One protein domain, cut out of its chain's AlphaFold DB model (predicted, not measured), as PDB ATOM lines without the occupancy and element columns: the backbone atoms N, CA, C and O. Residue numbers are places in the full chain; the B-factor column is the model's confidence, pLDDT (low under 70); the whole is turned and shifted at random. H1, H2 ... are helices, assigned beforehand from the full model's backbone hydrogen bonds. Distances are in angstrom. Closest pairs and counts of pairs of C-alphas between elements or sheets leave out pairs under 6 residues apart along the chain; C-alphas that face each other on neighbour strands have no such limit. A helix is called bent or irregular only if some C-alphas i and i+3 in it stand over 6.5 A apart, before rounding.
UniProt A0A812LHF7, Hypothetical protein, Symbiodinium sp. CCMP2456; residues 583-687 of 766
ATOM      1  N   SER A 583     -68.187  32.630-143.458       48.91
ATOM      2  CA  SER A 583     -68.858  33.026-144.696       48.91
ATOM      3  C   SER A 583     -70.338  32.599-144.664       48.91
ATOM      4  O   SER A 583     -70.618  31.441-144.331       48.91
ATOM      5  N   GLY A 584     -71.267  33.466-145.075       54.06
ATOM      6  CA  GLY A 584     -72.655  33.100-145.391       54.06
ATOM      7  C   GLY A 584     -73.734  33.669-144.450       54.06
ATOM      8  O   GLY A 584     -73.444  34.523-143.615       54.06
ATOM      9  N   PRO A 585     -74.986  33.164-144.530       53.69
ATOM     10  CA  PRO A 585     -76.182  33.814-143.967       53.69
ATOM     11  C   PRO A 585     -76.170  34.049-142.450       53.69
ATOM     12  O   PRO A 585     -76.903  34.885-141.935       53.69
ATOM     13  N   ALA A 586     -75.361  33.290-141.708       51.91
ATOM     14  CA  ALA A 586     -75.246  33.444-140.261       51.91
ATOM     15  C   ALA A 586     -74.508  34.732-139.860       51.91
ATOM     16  O   ALA A 586     -74.856  35.311-138.835       51.91
ATOM     17  N   ALA A 587     -73.537  35.188-140.660       56.28
ATOM     18  CA  ALA A 587     -72.830  36.447-140.426       56.28
ATOM     19  C   ALA A 587     -73.763  37.645-140.651       56.28
ATOM     20  O   ALA A 587     -73.877  38.506-139.784       56.28
ATOM     21  N   ASP A 588     -74.550  37.620-141.733       59.72
ATOM     22  CA  ASP A 588     -75.548  38.658-142.022       59.72
ATOM     23  C   ASP A 588     -76.617  38.786-140.932       59.72
ATOM     24  O   ASP A 588     -77.062  39.889-140.621       59.72
ATOM     25  N   ILE A 589     -77.029  37.667-140.326       59.38
ATOM     26  CA  ILE A 589     -77.981  37.669-139.206       59.38
ATOM     27  C   ILE A 589     -77.346  38.292-137.960       59.38
ATOM     28  O   ILE A 589     -78.008  39.057-137.261       59.38
ATOM     29  N   VAL A 590     -76.081  37.983-137.671       56.94
ATOM     30  CA  VAL A 590     -75.364  38.569-136.529       56.94
ATOM     31  C   VAL A 590     -75.200  40.078-136.718       56.94
ATOM     32  O   VAL A 590     -75.511  40.828-135.791       56.94
ATOM     33  N   ASP A 591     -74.836  40.524-137.921       60.25
ATOM     34  CA  ASP A 591     -74.748  41.944-138.270       60.25
ATOM     35  C   ASP A 591     -76.116  42.631-138.186       60.25
ATOM     36  O   ASP A 591     -76.247  43.702-137.599       60.25
ATOM     37  N   ALA A 592     -77.178  41.994-138.684       61.53
ATOM     38  CA  ALA A 592     -78.535  42.527-138.584       61.53
ATOM     39  C   ALA A 592     -79.022  42.633-137.130       61.53
ATOM     40  O   ALA A 592     -79.730  43.576-136.787       61.53
ATOM     41  N   VAL A 593     -78.632  41.701-136.255       61.28
ATOM     42  CA  VAL A 593     -78.945  41.731-134.814       61.28
ATOM     43  C   VAL A 593     -78.126  42.794-134.068       61.28
ATOM     44  O   VAL A 593     -78.530  43.211-132.981       61.28
ATOM     45  N   LEU A 594     -77.014  43.256-134.640       60.38
ATOM     46  CA  LEU A 594     -76.166  44.311-134.087       60.38
ATOM     47  C   LEU A 594     -76.606  45.730-134.481       60.38
ATOM     48  O   LEU A 594     -76.296  46.671-133.757       60.38
ATOM     49  N   LEU A 595     -77.353  45.888-135.575       69.62
ATOM     50  CA  LEU A 595     -77.830  47.190-136.056       69.62
ATOM     51  C   LEU A 595     -78.947  47.782-135.180       69.62
ATOM     52  O   LEU A 595     -79.715  47.040-134.552       69.62
ATOM     53  N   SER A 596     -79.076  49.112-135.182       72.31
ATOM     54  CA  SER A 596     -80.220  49.823-134.593       72.31
ATOM     55  C   SER A 596     -81.524  49.480-135.333       72.31
ATOM     56  O   SER A 596     -81.494  48.938-136.440       72.31
ATOM     57  N   PHE A 597     -82.688  49.763-134.739       73.31
ATOM     58  CA  PHE A 597     -83.977  49.500-135.396       73.31
ATOM     59  C   PHE A 597     -84.099  50.242-136.740       73.31
ATOM     60  O   PHE A 597     -84.463  49.632-137.744       73.31
ATOM     61  N   GLU A 598     -83.700  51.515-136.781       78.25
ATOM     62  CA  GLU A 598     -83.749  52.349-137.988       78.25
ATOM     63  C   GLU A 598     -82.816  51.833-139.091       78.25
ATOM     64  O   GLU A 598     -83.189  51.779-140.266       78.25
ATOM     65  N   ASP A 599     -81.611  51.387-138.728       76.88
ATOM     66  CA  ASP A 599     -80.647  50.864-139.699       76.88
ATOM     67  C   ASP A 599     -81.070  49.499-140.255       76.88
ATOM     68  O   ASP A 599     -80.824  49.194-141.427       76.88
ATOM     69  N   ARG A 600     -81.761  48.681-139.447       74.19
ATOM     70  CA  ARG A 600     -82.369  47.428-139.921       74.19
ATOM     71  C   ARG A 600     -83.456  47.695-140.950       74.19
ATOM     72  O   ARG A 600     -83.492  46.997-141.962       74.19
ATOM     73  N   GLU A 601     -84.317  48.685-140.718       80.25
ATOM     74  CA  GLU A 601     -85.369  49.046-141.672       80.25
ATOM     75  C   GLU A 601     -84.784  49.573-142.984       80.25
ATOM     76  O   GLU A 601     -85.167  49.092-144.051       80.25
ATOM     77  N   LYS A 602     -83.778  50.457-142.926       84.12
ATOM     78  CA  LYS A 602     -83.072  50.944-144.126       84.12
ATOM     79  C   LYS A 602     -82.420  49.805-144.913       84.12
ATOM     80  O   LYS A 602     -82.559  49.742-146.134       84.12
ATOM     81  N   ARG A 603     -81.737  48.873-144.232       79.75
ATOM     82  CA  ARG A 603     -81.114  47.701-144.876       79.75
ATOM     83  C   ARG A 603     -82.163  46.772-145.489       79.75
ATOM     84  O   ARG A 603     -81.956  46.281-146.600       79.75
ATOM     85  N   ALA A 604     -83.280  46.540-144.802       80.06
ATOM     86  CA  ALA A 604     -84.380  45.726-145.315       80.06
ATOM     87  C   ALA A 604     -85.003  46.354-146.569       80.06
ATOM     88  O   ALA A 604     -85.200  45.656-147.563       80.06
ATOM     89  N   GLU A 605     -85.245  47.662-146.556       86.88
ATOM     90  CA  GLU A 605     -85.836  48.376-147.686       86.88
ATOM     91  C   GLU A 605     -84.893  48.417-148.895       86.88
ATOM     92  O   GLU A 605     -85.291  48.060-150.004       86.88
ATOM     93  N   ALA A 606     -83.605  48.706-148.680       85.62
ATOM     94  CA  ALA A 606     -82.592  48.630-149.735       85.62
ATOM     95  C   ALA A 606     -82.495  47.219-150.346       85.62
ATOM     96  O   ALA A 606     -82.321  47.065-151.555       85.62
ATOM     97  N   THR A 607     -82.636  46.174-149.524       84.25
ATOM     98  CA  THR A 607     -82.631  44.779-149.990       84.25
ATOM     99  C   THR A 607     -83.881  44.459-150.816       84.25
ATOM    100  O   THR A 607     -83.760  43.873-151.892       84.25
ATOM    101  N   ARG A 608     -85.071  44.901-150.378       85.50
ATOM    102  CA  ARG A 608     -86.328  44.744-151.136       85.50
ATOM    103  C   ARG A 608     -86.266  45.434-152.492       85.50
ATOM    104  O   ARG A 608     -86.619  44.820-153.496       85.50
ATOM    105  N   GLN A 609     -85.780  46.673-152.534       89.62
ATOM    106  CA  GLN A 609     -85.630  47.424-153.782       89.62
ATOM    107  C   GLN A 609     -84.675  46.718-154.748       89.62
ATOM    108  O   GLN A 609     -84.988  46.564-155.927       89.62
ATOM    109  N   ARG A 610     -83.542  46.202-154.252       86.44
ATOM    110  CA  ARG A 610     -82.602  45.422-155.074       86.44
ATOM    111  C   ARG A 610     -83.237  44.160-155.646       86.44
ATOM    112  O   ARG A 610     -83.089  43.907-156.838       86.44
ATOM    113  N   TRP A 611     -83.937  43.375-154.829       88.00
ATOM    114  CA  TRP A 611     -84.589  42.150-155.303       88.00
ATOM    115  C   TRP A 611     -85.705  42.447-156.306       88.00
ATOM    116  O   TRP A 611     -85.791  41.755-157.316       88.00
ATOM    117  N   SER A 612     -86.471  43.521-156.095       88.94
ATOM    118  CA  SER A 612     -87.466  44.011-157.057       88.94
ATOM    119  C   SER A 612     -86.827  44.369-158.408       88.94
ATOM    120  O   SER A 612     -87.295  43.932-159.460       88.94
ATOM    121  N   ASN A 613     -85.688  45.071-158.397       90.62
ATOM    122  CA  ASN A 613     -84.953  45.423-159.617       90.62
ATOM    123  C   ASN A 613     -84.400  44.187-160.351       90.62
ATOM    124  O   ASN A 613     -84.475  44.106-161.582       90.62
ATOM    125  N   ILE A 614     -83.864  43.209-159.610       88.31
ATOM    126  CA  ILE A 614     -83.389  41.935-160.173       88.31
ATOM    127  C   ILE A 614     -84.554  41.181-160.817       88.31
ATOM    128  O   ILE A 614     -84.426  40.703-161.945       88.31
ATOM    129  N   GLU A 615     -85.701  41.096-160.139       87.50
ATOM    130  CA  GLU A 615     -86.891  40.431-160.666       87.50
ATOM    131  C   GLU A 615     -87.371  41.100-161.958       87.50
ATOM    132  O   GLU A 615     -87.561  40.410-162.960       87.50
ATOM    133  N   ALA A 616     -87.485  42.432-161.974       88.12
ATOM    134  CA  ALA A 616     -87.904  43.192-163.150       88.12
ATOM    135  C   ALA A 616     -86.973  42.966-164.355       88.12
ATOM    136  O   ALA A 616     -87.441  42.757-165.475       88.12
ATOM    137  N   THR A 617     -85.659  42.935-164.122       88.81
ATOM    138  CA  THR A 617     -84.651  42.762-165.180       88.81
ATOM    139  C   THR A 617     -84.642  41.337-165.744       88.81
ATOM    140  O   THR A 617     -84.495  41.130-166.948       88.81
ATOM    141  N   THR A 618     -84.813  40.331-164.884       88.50
ATOM    142  CA  THR A 618     -84.649  38.913-165.254       88.50
ATOM    143  C   THR A 618     -85.926  38.247-165.765       88.50
ATOM    144  O   THR A 618     -85.838  37.224-166.447       88.50
ATOM    145  N   ARG A 619     -87.110  38.818-165.493       85.75
ATOM    146  CA  ARG A 619     -88.414  38.216-165.829       85.75
ATOM    147  C   ARG A 619     -88.570  37.905-167.317       85.75
ATOM    148  O   ARG A 619     -88.897  36.780-167.680       85.75
ATOM    149  N   SER A 620     -88.236  38.862-168.182       85.19
ATOM    150  CA  SER A 620     -88.359  38.700-169.639       85.19
ATOM    151  C   SER A 620     -87.458  37.590-170.202       85.19
ATOM    152  O   SER A 620     -87.840  36.879-171.134       85.19
ATOM    153  N   LEU A 621     -86.262  37.417-169.631       85.12
ATOM    154  CA  LEU A 621     -85.328  36.355-170.001       85.12
ATOM    155  C   LEU A 621     -85.794  34.997-169.471       85.12
ATOM    156  O   LEU A 621     -85.685  33.997-170.179       85.12
ATOM    157  N   ASN A 622     -86.352  34.955-168.260       85.50
ATOM    158  CA  ASN A 622     -86.888  33.735-167.664       85.50
ATOM    159  C   ASN A 622     -88.062  33.188-168.490       85.50
ATOM    160  O   ASN A 622     -88.078  32.004-168.813       85.50
ATOM    161  N   ASP A 623     -88.970  34.058-168.935       83.75
ATOM    162  CA  ASP A 623     -90.108  33.664-169.774       83.75
ATOM    163  C   ASP A 623     -89.659  33.092-171.128       83.75
ATOM    164  O   ASP A 623     -90.253  32.139-171.636       83.75
ATOM    165  N   LYS A 624     -88.572  33.618-171.711       86.06
ATOM    166  CA  LYS A 624     -87.962  33.052-172.929       86.06
ATOM    167  C   LYS A 624     -87.394  31.652-172.687       86.06
ATOM    168  O   LYS A 624     -87.578  30.775-173.526       86.06
ATOM    169  N   ILE A 625     -86.737  31.430-171.548       83.62
ATOM    170  CA  ILE A 625     -86.174  30.121-171.183       83.62
ATOM    171  C   ILE A 625     -87.288  29.100-170.927       83.62
ATOM    172  O   ILE A 625     -87.191  27.969-171.400       83.62
ATOM    173  N   LEU A 626     -88.351  29.488-170.218       80.06
ATOM    174  CA  LEU A 626     -89.467  28.598-169.885       80.06
ATOM    175  C   LEU A 626     -90.310  28.204-171.107       80.06
ATOM    176  O   LEU A 626     -90.823  27.087-171.147       80.06
ATOM    177  N   LYS A 627     -90.413  29.072-172.124       80.75
ATOM    178  CA  LYS A 627     -91.087  28.758-173.401       80.75
ATOM    179  C   LYS A 627     -90.398  27.648-174.199       80.75
ATOM    180  O   LYS A 627     -91.064  26.957-174.959       80.75
ATOM    181  N   GLY A 628     -89.085  27.479-174.037       78.44
ATOM    182  CA  GLY A 628     -88.311  26.435-174.719       78.44
ATOM    183  C   GLY A 628     -88.307  25.078-174.008       78.44
ATOM    184  O   GLY A 628     -87.618  24.166-174.459       78.44
ATOM    185  N   LYS A 629     -89.008  24.938-172.875       79.12
ATOM    186  CA  LYS A 629     -89.006  23.722-172.050       79.12
ATOM    187  C   LYS A 629     -90.285  22.893-172.260       79.12
ATOM    188  O   LYS A 629     -91.289  23.421-172.733       79.12
ATOM    189  N   PRO A 630     -90.258  21.588-171.931       77.75
ATOM    190  CA  PRO A 630     -91.446  20.740-171.959       77.75
ATOM    191  C   PRO A 630     -92.602  21.308-171.122       77.75
ATOM    192  O   PRO A 630     -92.370  21.839-170.035       77.75
ATOM    193  N   LYS A 631     -93.846  21.115-171.590       74.88
ATOM    194  CA  LYS A 631     -95.066  21.677-170.974       74.88
ATOM    195  C   LYS A 631     -95.170  21.423-169.462       74.88
ATOM    196  O   LYS A 631     -95.499  22.345-168.724       74.88
ATOM    197  N   TYR A 632     -94.810  20.225-168.995       73.56
ATOM    198  CA  TYR A 632     -94.870  19.866-167.572       73.56
ATOM    199  C   TYR A 632     -93.924  20.707-166.692       73.56
ATOM    200  O   TYR A 632     -94.285  21.081-165.576       73.56
ATOM    201  N   LEU A 633     -92.730  21.065-167.189       74.25
ATOM    202  CA  LEU A 633     -91.811  21.958-166.471       74.25
ATOM    203  C   LEU A 633     -92.315  23.395-166.496       74.25
ATOM    204  O   LEU A 633     -92.201  24.094-165.492       74.25
ATOM    205  N   THR A 634     -92.885  23.831-167.619       75.00
ATOM    206  CA  THR A 634     -93.461  25.173-167.751       75.00
ATOM    207  C   THR A 634     -94.626  25.372-166.776       75.00
ATOM    208  O   THR A 634     -94.708  26.422-166.148       75.00
ATOM    209  N   GLU A 635     -95.469  24.358-166.561       76.88
ATOM    210  CA  GLU A 635     -96.543  24.395-165.556       76.88
ATOM    211  C   GLU A 635     -96.014  24.334-164.112       76.88
ATOM    212  O   GLU A 635     -96.448  25.111-163.261       76.88
ATOM    213  N   ALA A 636     -95.041  23.460-163.819       75.56
ATOM    214  CA  ALA A 636     -94.493  23.291-162.467       75.56
ATOM    215  C   ALA A 636     -93.651  24.490-161.986       75.56
ATOM    216  O   ALA A 636     -93.657  24.862-160.796       75.56
ATOM    217  N   LEU A 637     -92.899  25.097-162.906       76.19
ATOM    218  CA  LEU A 637     -92.158  26.330-162.659       76.19
ATOM    219  C   LEU A 637     -93.086  27.544-162.736       76.19
ATOM    220  O   LEU A 637     -92.888  28.475-161.960       76.19
ATOM    221  N   GLY A 638     -94.146  27.502-163.547       73.06
ATOM    222  CA  GLY A 638     -95.218  28.496-163.576       73.06
ATOM    223  C   GLY A 638     -94.683  29.929-163.618       73.06
ATOM    224  O   GLY A 638     -93.918  30.294-164.504       73.06
ATOM    225  N   ASN A 639     -95.042  30.723-162.601       74.50
ATOM    226  CA  ASN A 639     -94.629  32.125-162.436       74.50
ATOM    227  C   ASN A 639     -93.284  32.311-161.700       74.50
ATOM    228  O   ASN A 639     -92.958  33.426-161.289       74.50
ATOM    229  N   LYS A 640     -92.521  31.240-161.450       83.06
ATOM    230  CA  LYS A 640     -91.261  31.323-160.697       83.06
ATOM    231  C   LYS A 640     -90.146  31.852-161.595       83.06
ATOM    232  O   LYS A 640     -89.881  31.321-162.674       83.06
ATOM    233  N   ASN A 641     -89.439  32.864-161.103       84.12
ATOM    234  CA  ASN A 641     -88.288  33.437-161.786       84.12
ATOM    235  C   ASN A 641     -86.986  32.763-161.318       84.12
ATOM    236  O   ASN A 641     -86.391  33.142-160.308       84.12
ATOM    237  N   VAL A 642     -86.550  31.737-162.053       85.50
ATOM    238  CA  VAL A 642     -85.361  30.932-161.715       85.50
ATOM    239  C   VAL A 642     -84.067  31.730-161.931       85.50
ATOM    240  O   VAL A 642     -83.080  31.526-161.223       85.50
ATOM    241  N   LEU A 643     -84.076  32.688-162.863       86.81
ATOM    242  CA  LEU A 643     -82.945  33.591-163.094       86.81
ATOM    243  C   LEU A 643     -82.776  34.617-161.969       86.81
ATOM    244  O   LEU A 643     -81.653  34.833-161.522       86.81
ATOM    245  N   ALA A 644     -83.871  35.195-161.462       88.19
ATOM    246  CA  ALA A 644     -83.804  36.053-160.278       88.19
ATOM    247  C   ALA A 644     -83.215  35.290-159.086       88.19
ATOM    248  O   ALA A 644     -82.371  35.815-158.364       88.19
ATOM    249  N   TRP A 645     -83.605  34.021-158.919       87.25
ATOM    250  CA  TRP A 645     -83.064  33.170-157.866       87.25
ATOM    251  C   TRP A 645     -81.550  32.958-157.990       87.25
ATOM    252  O   TRP A 645     -80.839  33.103-156.998       87.25
ATOM    253  N   ARG A 646     -81.033  32.701-159.201       89.06
ATOM    254  CA  ARG A 646     -79.583  32.640-159.463       89.06
ATOM    255  C   ARG A 646     -78.876  33.910-158.993       89.06
ATOM    256  O   ARG A 646     -77.868  33.830-158.296       89.06
ATOM    257  N   ASP A 647     -79.392  35.068-159.386       87.75
ATOM    258  CA  ASP A 647     -78.736  36.348-159.108       87.75
ATOM    259  C   ASP A 647     -78.790  36.696-157.615       87.75
ATOM    260  O   ASP A 647     -77.808  37.191-157.062       87.75
ATOM    261  N   ILE A 648     -79.875  36.325-156.928       87.06
ATOM    262  CA  ILE A 648     -79.977  36.408-155.465       87.06
ATOM    263  C   ILE A 648     -78.951  35.484-154.795       87.06
ATOM    264  O   ILE A 648     -78.256  35.917-153.875       87.06
ATOM    265  N   LEU A 649     -78.813  34.230-155.234       84.44
ATOM    266  CA  LEU A 649     -77.847  33.289-154.655       84.44
ATOM    267  C   LEU A 649     -76.403  33.777-154.815       84.44
ATOM    268  O   LEU A 649     -75.640  33.761-153.848       84.44
ATOM    269  N   ARG A 650     -76.055  34.274-156.006       85.88
ATOM    270  CA  ARG A 650     -74.739  34.865-156.288       85.88
ATOM    271  C   ARG A 650     -74.469  36.086-155.423       85.88
ATOM    272  O   ARG A 650     -73.381  36.210-154.872       85.88
ATOM    273  N   HIS A 651     -75.466  36.955-155.260       83.25
ATOM    274  CA  HIS A 651     -75.335  38.140-154.418       83.25
ATOM    275  C   HIS A 651     -75.080  37.793-152.945       83.25
ATOM    276  O   HIS A 651     -74.260  38.437-152.302       83.25
ATOM    277  N   ASN A 652     -75.734  36.752-152.425       79.19
ATOM    278  CA  ASN A 652     -75.538  36.288-151.048       79.19
ATOM    279  C   ASN A 652     -74.257  35.449-150.857       79.19
ATOM    280  O   ASN A 652     -74.044  34.896-149.778       79.19
ATOM    281  N   GLY A 653     -73.423  35.294-151.894       77.56
ATOM    282  CA  GLY A 653     -72.213  34.470-151.828       77.56
ATOM    283  C   GLY A 653     -72.510  32.998-151.524       77.56
ATOM    284  O   GLY A 653     -71.731  32.331-150.839       77.56
ATOM    285  N   PHE A 654     -73.663  32.492-151.973       80.31
ATOM    286  CA  PHE A 654     -74.018  31.093-151.780       80.31
ATOM    287  C   PHE A 654     -73.064  30.195-152.577       80.31
ATOM    288  O   PHE A 654     -72.798  30.451-153.749       80.31
ATOM    289  N   LYS A 655     -72.539  29.143-151.939       78.44
ATOM    290  CA  LYS A 655     -71.464  28.314-152.512       78.44
ATOM    291  C   LYS A 655     -71.884  27.499-153.743       78.44
ATOM    292  O   LYS A 655     -71.039  27.226-154.587       78.44
ATOM    293  N   ASP A 656     -73.157  27.114-153.849       83.50
ATOM    294  CA  ASP A 656     -73.659  26.327-154.983       83.50
ATOM    295  C   ASP A 656     -74.188  27.238-156.107       83.50
ATOM    296  O   ASP A 656     -75.349  27.657-156.099       83.50
ATOM    297  N   ASP A 657     -73.331  27.531-157.089       82.12
ATOM    298  CA  ASP A 657     -73.660  28.393-158.240       82.12
ATOM    299  C   ASP A 657     -74.580  27.721-159.273       82.12
ATOM    300  O   ASP A 657     -75.138  28.379-160.151       82.12
ATOM    301  N   GLN A 658     -74.758  26.404-159.205       84.06
ATOM    302  CA  GLN A 658     -75.455  25.649-160.244       84.06
ATOM    303  C   GLN A 658     -76.832  25.143-159.767       84.06
ATOM    304  O   GLN A 658     -77.544  24.469-160.516       84.06
ATOM    305  N   LEU A 659     -77.249  25.482-158.537       85.56
ATOM    306  CA  LEU A 659     -78.522  25.030-157.956       85.56
ATOM    307  C   LEU A 659     -79.726  25.498-158.778       85.56
ATOM    308  O   LEU A 659     -80.702  24.773-158.951       85.56
ATOM    309  N   TRP A 660     -79.649  26.708-159.326       87.00
ATOM    310  CA  TRP A 660     -80.686  27.247-160.203       87.00
ATOM    311  C   TRP A 660     -80.811  26.447-161.512       87.00
ATOM    312  O   TRP A 660     -81.911  26.342-162.049       87.00
ATOM    313  N   ALA A 661     -79.715  25.867-162.017       85.81
ATOM    314  CA  ALA A 661     -79.731  25.041-163.219       85.81
ATOM    315  C   ALA A 661     -80.400  23.688-162.940       85.81
ATOM    316  O   ALA A 661     -81.234  23.261-163.734       85.81
ATOM    317  N   ASP A 662     -80.140  23.077-161.778       86.00
ATOM    318  CA  ASP A 662     -80.845  21.854-161.358       86.00
ATOM    319  C   ASP A 662     -82.336  22.111-161.118       86.00
ATOM    320  O   ASP A 662     -83.171  21.274-161.437       86.00
ATOM    321  N   LEU A 663     -82.705  23.283-160.589       84.38
ATOM    322  CA  LEU A 663     -84.112  23.672-160.444       84.38
ATOM    323  C   LEU A 663     -84.790  23.912-161.799       84.38
ATOM    324  O   LEU A 663     -85.979  23.636-161.943       84.38
ATOM    325  N   ARG A 664     -84.047  24.427-162.785       82.75
ATOM    326  CA  ARG A 664     -84.530  24.642-164.156       82.75
ATOM    327  C   ARG A 664     -84.712  23.326-164.911       82.75
ATOM    328  O   ARG A 664     -85.691  23.184-165.639       82.75
ATOM    329  N   ASP A 665     -83.748  22.416-164.800       79.56
ATOM    330  CA  ASP A 665     -83.670  21.203-165.623       79.56
ATOM    331  C   ASP A 665     -84.196  19.945-164.913       79.56
ATOM    332  O   ASP A 665     -84.498  18.954-165.575       79.56
ATOM    333  N   GLY A 666     -84.350  19.993-163.589       79.00
ATOM    334  CA  GLY A 666     -84.649  18.849-162.735       79.00
ATOM    335  C   GLY A 666     -83.382  18.164-162.213       79.00
ATOM    336  O   GLY A 666     -82.327  18.162-162.853       79.00
ATOM    337  N   PHE A 667     -83.485  17.549-161.034       80.56
ATOM    338  CA  PHE A 667     -82.400  16.738-160.485       80.56
ATOM    339  C   PHE A 667     -82.286  15.419-161.250       80.56
ATOM    340  O   PHE A 667     -83.274  14.709-161.443       80.56
ATOM    341  N   ARG A 668     -81.066  15.071-161.664       73.25
ATOM    342  CA  ARG A 668     -80.787  13.779-162.297       73.25
ATOM    343  C   ARG A 668     -80.816  12.676-161.243       73.25
ATOM    344  O   ARG A 668     -80.182  12.805-160.200       73.25
ATOM    345  N   LEU A 669     -81.522  11.587-161.541       68.75
ATOM    346  CA  LEU A 669     -81.544  10.380-160.705       68.75
ATOM    347  C   LEU A 669     -80.336   9.465-160.956       68.75
ATOM    348  O   LEU A 669     -80.048   8.592-160.145       68.75
ATOM    349  N   THR A 670     -79.637   9.652-162.077       72.19
ATOM    350  CA  THR A 670     -78.525   8.805-162.515       72.19
ATOM    351  C   THR A 670     -77.234   9.600-162.686       72.19
ATOM    352  O   THR A 670     -77.241  10.800-162.978       72.19
ATOM    353  N   GLY A 671     -76.111   8.894-162.544       71.12
ATOM    354  CA  GLY A 671     -74.770   9.447-162.694       71.12
ATOM    355  C   GLY A 671     -74.218  10.080-161.418       71.12
ATOM    356  O   GLY A 671     -74.826  10.048-160.351       71.12
ATOM    357  N   TRP A 672     -73.015  10.636-161.533       75.88
ATOM    358  CA  TRP A 672     -72.377  11.347-160.433       75.88
ATOM    359  C   TRP A 672     -73.110  12.656-160.164       75.88
ATOM    360  O   TRP A 672     -73.205  13.521-161.037       75.88
ATOM    361  N   MET A 673     -73.610  12.811-158.939       77.38
ATOM    362  CA  MET A 673     -74.129  14.094-158.490       77.38
ATOM    363  C   MET A 673     -72.956  15.048-158.276       77.38
ATOM    364  O   MET A 673     -71.913  14.662-157.745       77.38
ATOM    365  N   ARG A 674     -73.110  16.292-158.722       78.31
ATOM    366  CA  ARG A 674     -72.050  17.289-158.586       78.31
ATOM    367  C   ARG A 674     -71.815  17.663-157.120       78.31
ATOM    368  O   ARG A 674     -72.711  17.563-156.281       78.31
ATOM    369  N   ASP A 675     -70.622  18.165-156.844       76.12
ATOM    370  CA  ASP A 675     -70.290  18.735-155.543       76.12
ATOM    371  C   ASP A 675     -70.976  20.099-155.373       76.12
ATOM    372  O   ASP A 675     -70.790  21.002-156.188       76.12
ATOM    373  N   THR A 676     -71.793  20.242-154.328       78.50
ATOM    374  CA  THR A 676     -72.501  21.494-154.009       78.50
ATOM    375  C   THR A 676     -71.669  22.424-153.125       78.50
ATOM    376  O   THR A 676     -72.027  23.586-152.955       78.50
ATOM    377  N   GLY A 677     -70.582  21.937-152.510       72.75
ATOM    378  CA  GLY A 677     -69.725  22.723-151.611       72.75
ATOM    379  C   GLY A 677     -70.397  23.216-150.317       72.75
ATOM    380  O   GLY A 677     -69.770  23.942-149.540       72.75
ATOM    381  N   ILE A 678     -71.664  22.850-150.081       75.69
ATOM    382  CA  ILE A 678     -72.450  23.209-148.888       75.69
ATOM    383  C   ILE A 678     -72.289  22.155-147.793       75.69
ATOM    384  O   ILE A 678     -72.167  22.498-146.618       75.69
ATOM    385  N   PHE A 679     -72.320  20.881-148.180       71.50
ATOM    386  CA  PHE A 679     -72.213  19.749-147.267       71.50
ATOM    387  C   PHE A 679     -70.804  19.165-147.300       71.50
ATOM    388  O   PHE A 679     -70.102  19.275-148.305       71.50
ATOM    389  N   ASP A 680     -70.412  18.504-146.212       70.25
ATOM    390  CA  ASP A 680     -69.160  17.752-146.175       70.25
ATOM    391  C   ASP A 680     -69.138  16.727-147.310       70.25
ATOM    392  O   ASP A 680     -70.102  15.978-147.515       70.25
ATOM    393  N   LYS A 681     -68.023  16.688-148.046       71.25
ATOM    394  CA  LYS A 681     -67.858  15.786-149.184       71.25
ATOM    395  C   LYS A 681     -67.898  14.344-148.689       71.25
ATOM    396  O   LYS A 681     -66.951  13.857-148.077       71.25
ATOM    397  N   LYS A 682     -69.003  13.652-148.957       67.56
ATOM    398  CA  LYS A 682     -69.147  12.214-148.718       67.56
ATOM    399  C   LYS A 682     -69.194  11.511-150.062       67.56
ATOM    400  O   LYS A 682     -70.153  11.685-150.809       67.56
ATOM    401  N   LEU A 683     -68.167  10.716-150.355       73.56
ATOM    402  CA  LEU A 683     -68.143   9.898-151.560       73.56
ATOM    403  C   LEU A 683     -69.237   8.830-151.453       73.56
ATOM    404  O   LEU A 683     -69.165   7.936-150.611       73.56
ATOM    405  N   ARG A 684     -70.261   8.943-152.298       67.56
ATOM    406  CA  ARG A 684     -71.255   7.895-152.531       67.56
ATOM    407  C   ARG A 684     -71.134   7.474-153.992       67.56
ATOM    408  O   ARG A 684     -71.652   8.196-154.844       67.56
ATOM    409  N   PRO A 685     -70.388   6.401-154.301       72.62
ATOM    410  CA  PRO A 685     -70.299   5.932-155.673       72.62
ATOM    411  C   PRO A 685     -71.680   5.460-156.154       72.62
ATOM    412  O   PRO A 685     -72.473   4.986-155.334       72.62
ATOM    413  N   PRO A 686     -71.982   5.577-157.457       70.25
ATOM    414  CA  PRO A 686     -73.138   4.915-158.047       70.25
ATOM    415  C   PRO A 686     -73.106   3.420-157.712       70.25
ATOM    416  O   PRO A 686     -72.064   2.785-157.859       70.25
ATOM    417  N   GLU A 687     -74.230   2.863-157.254       68.94
ATOM    418  CA  GLU A 687     -74.300   1.456-156.830       68.94
ATOM    419  C   GLU A 687     -74.015   0.489-157.987       68.94
ATOM    420  O   GLU A 687     -73.395  -0.554-157.793       68.94
TER     421      GLU A 687
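What this domain is: This is residues 583 to 687 of the 766 residues of the protein "Hypothetical protein" of Symbiodinium sp. CCMP2456 (UniProt A0A812LHF7). A long bent helix, H2, makes one side of a flat, loose model; H1 folds back from its first end, and a short helical hairpin of H4 and H5 packs on H2 near its bend. H3 makes a corner with the far end of H2, and beyond H5 a tail without a named element, residues 666 to 687, makes a wide loop on the side away from H2. The printed part has 105 residues, with five named helices, H1 to H5 in chain order, and no named strand; the class is all helix. It is loose, with a radius of gyration of the C-alphas of 17.5 A, and its C-alphas span 52 by 37 by 16 A.

How they stand to each other: By its hydrogen bonds H2, residues 597 to 627, was assigned as one helix, but it is bent: C-alphas 617 and 620 are 7.1 A apart. Its arms, H2a, residues 597 to 617, and H2b, residues 620 to 627, stand at a steep tilt of 55 degrees. H2a, with residues 611 to 615 alone, touches H4, residues 642 to 651; the closest C-alphas are those of Glu 615 and Ala 644, 5.4 A apart, and the two run opposite ways at a steep tilt of 43 degrees. H2b and H4 only just touch, with 3 pairs of C-alphas within 8 A, the closest being those of Asn 622 and Leu 643 at 6.0 A. H4 and H5, residues 659 to 665, form a helical hairpin: they touch at Arg 646 and Trp 660, whose C-alphas, the closest, are 5.6 A apart, and run opposite ways at a shallow tilt of 13 degrees. H2b and H3, residues 631 to 637, only just touch, and only at the corner, with 3 pairs of C-alphas within 8 A; the closest are those of Leu 626 and Thr 634, 5.7 A apart. H1, residues 585 to 594, is close to H2a but not clearly touching, the closest C-alphas being those of Ala 592 and Arg 600 at 6.4 A; H1 and H4 are apart. In H1, H2a, H2b, H3, H4 and H5 every O i to N i+4 pair is within hydrogen-bond range.

Where its parts are: H2a, residues 597 to 617, measures 30.5 A from C-alpha 597 at (-83.977, 49.500, -135.396), and H2b, residues 620 to 627, 11.0 A. H1, residues 585 to 594, begins at C-alpha 585 (-76.182, 33.814, -143.967) and measures 14.4 A; H4, residues 642 to 651, 14.3 A. H3, residues 631 to 637, and H5, residues 659 to 665, measure 10.0 A each, and H5 ends at C-alpha 665 (-83.670, 21.203, -165.623).

The domain as a whole: The C-alphas farthest apart are those of Glu 598 and Glu 687, at 55.1 A. The printed part has no cut; the link from H4 to H5 is short, and the other three are tight. The mean pLDDT of the printed part is 77.6, with residues 583 to 595, 669, 682, 684 and 687 under 70.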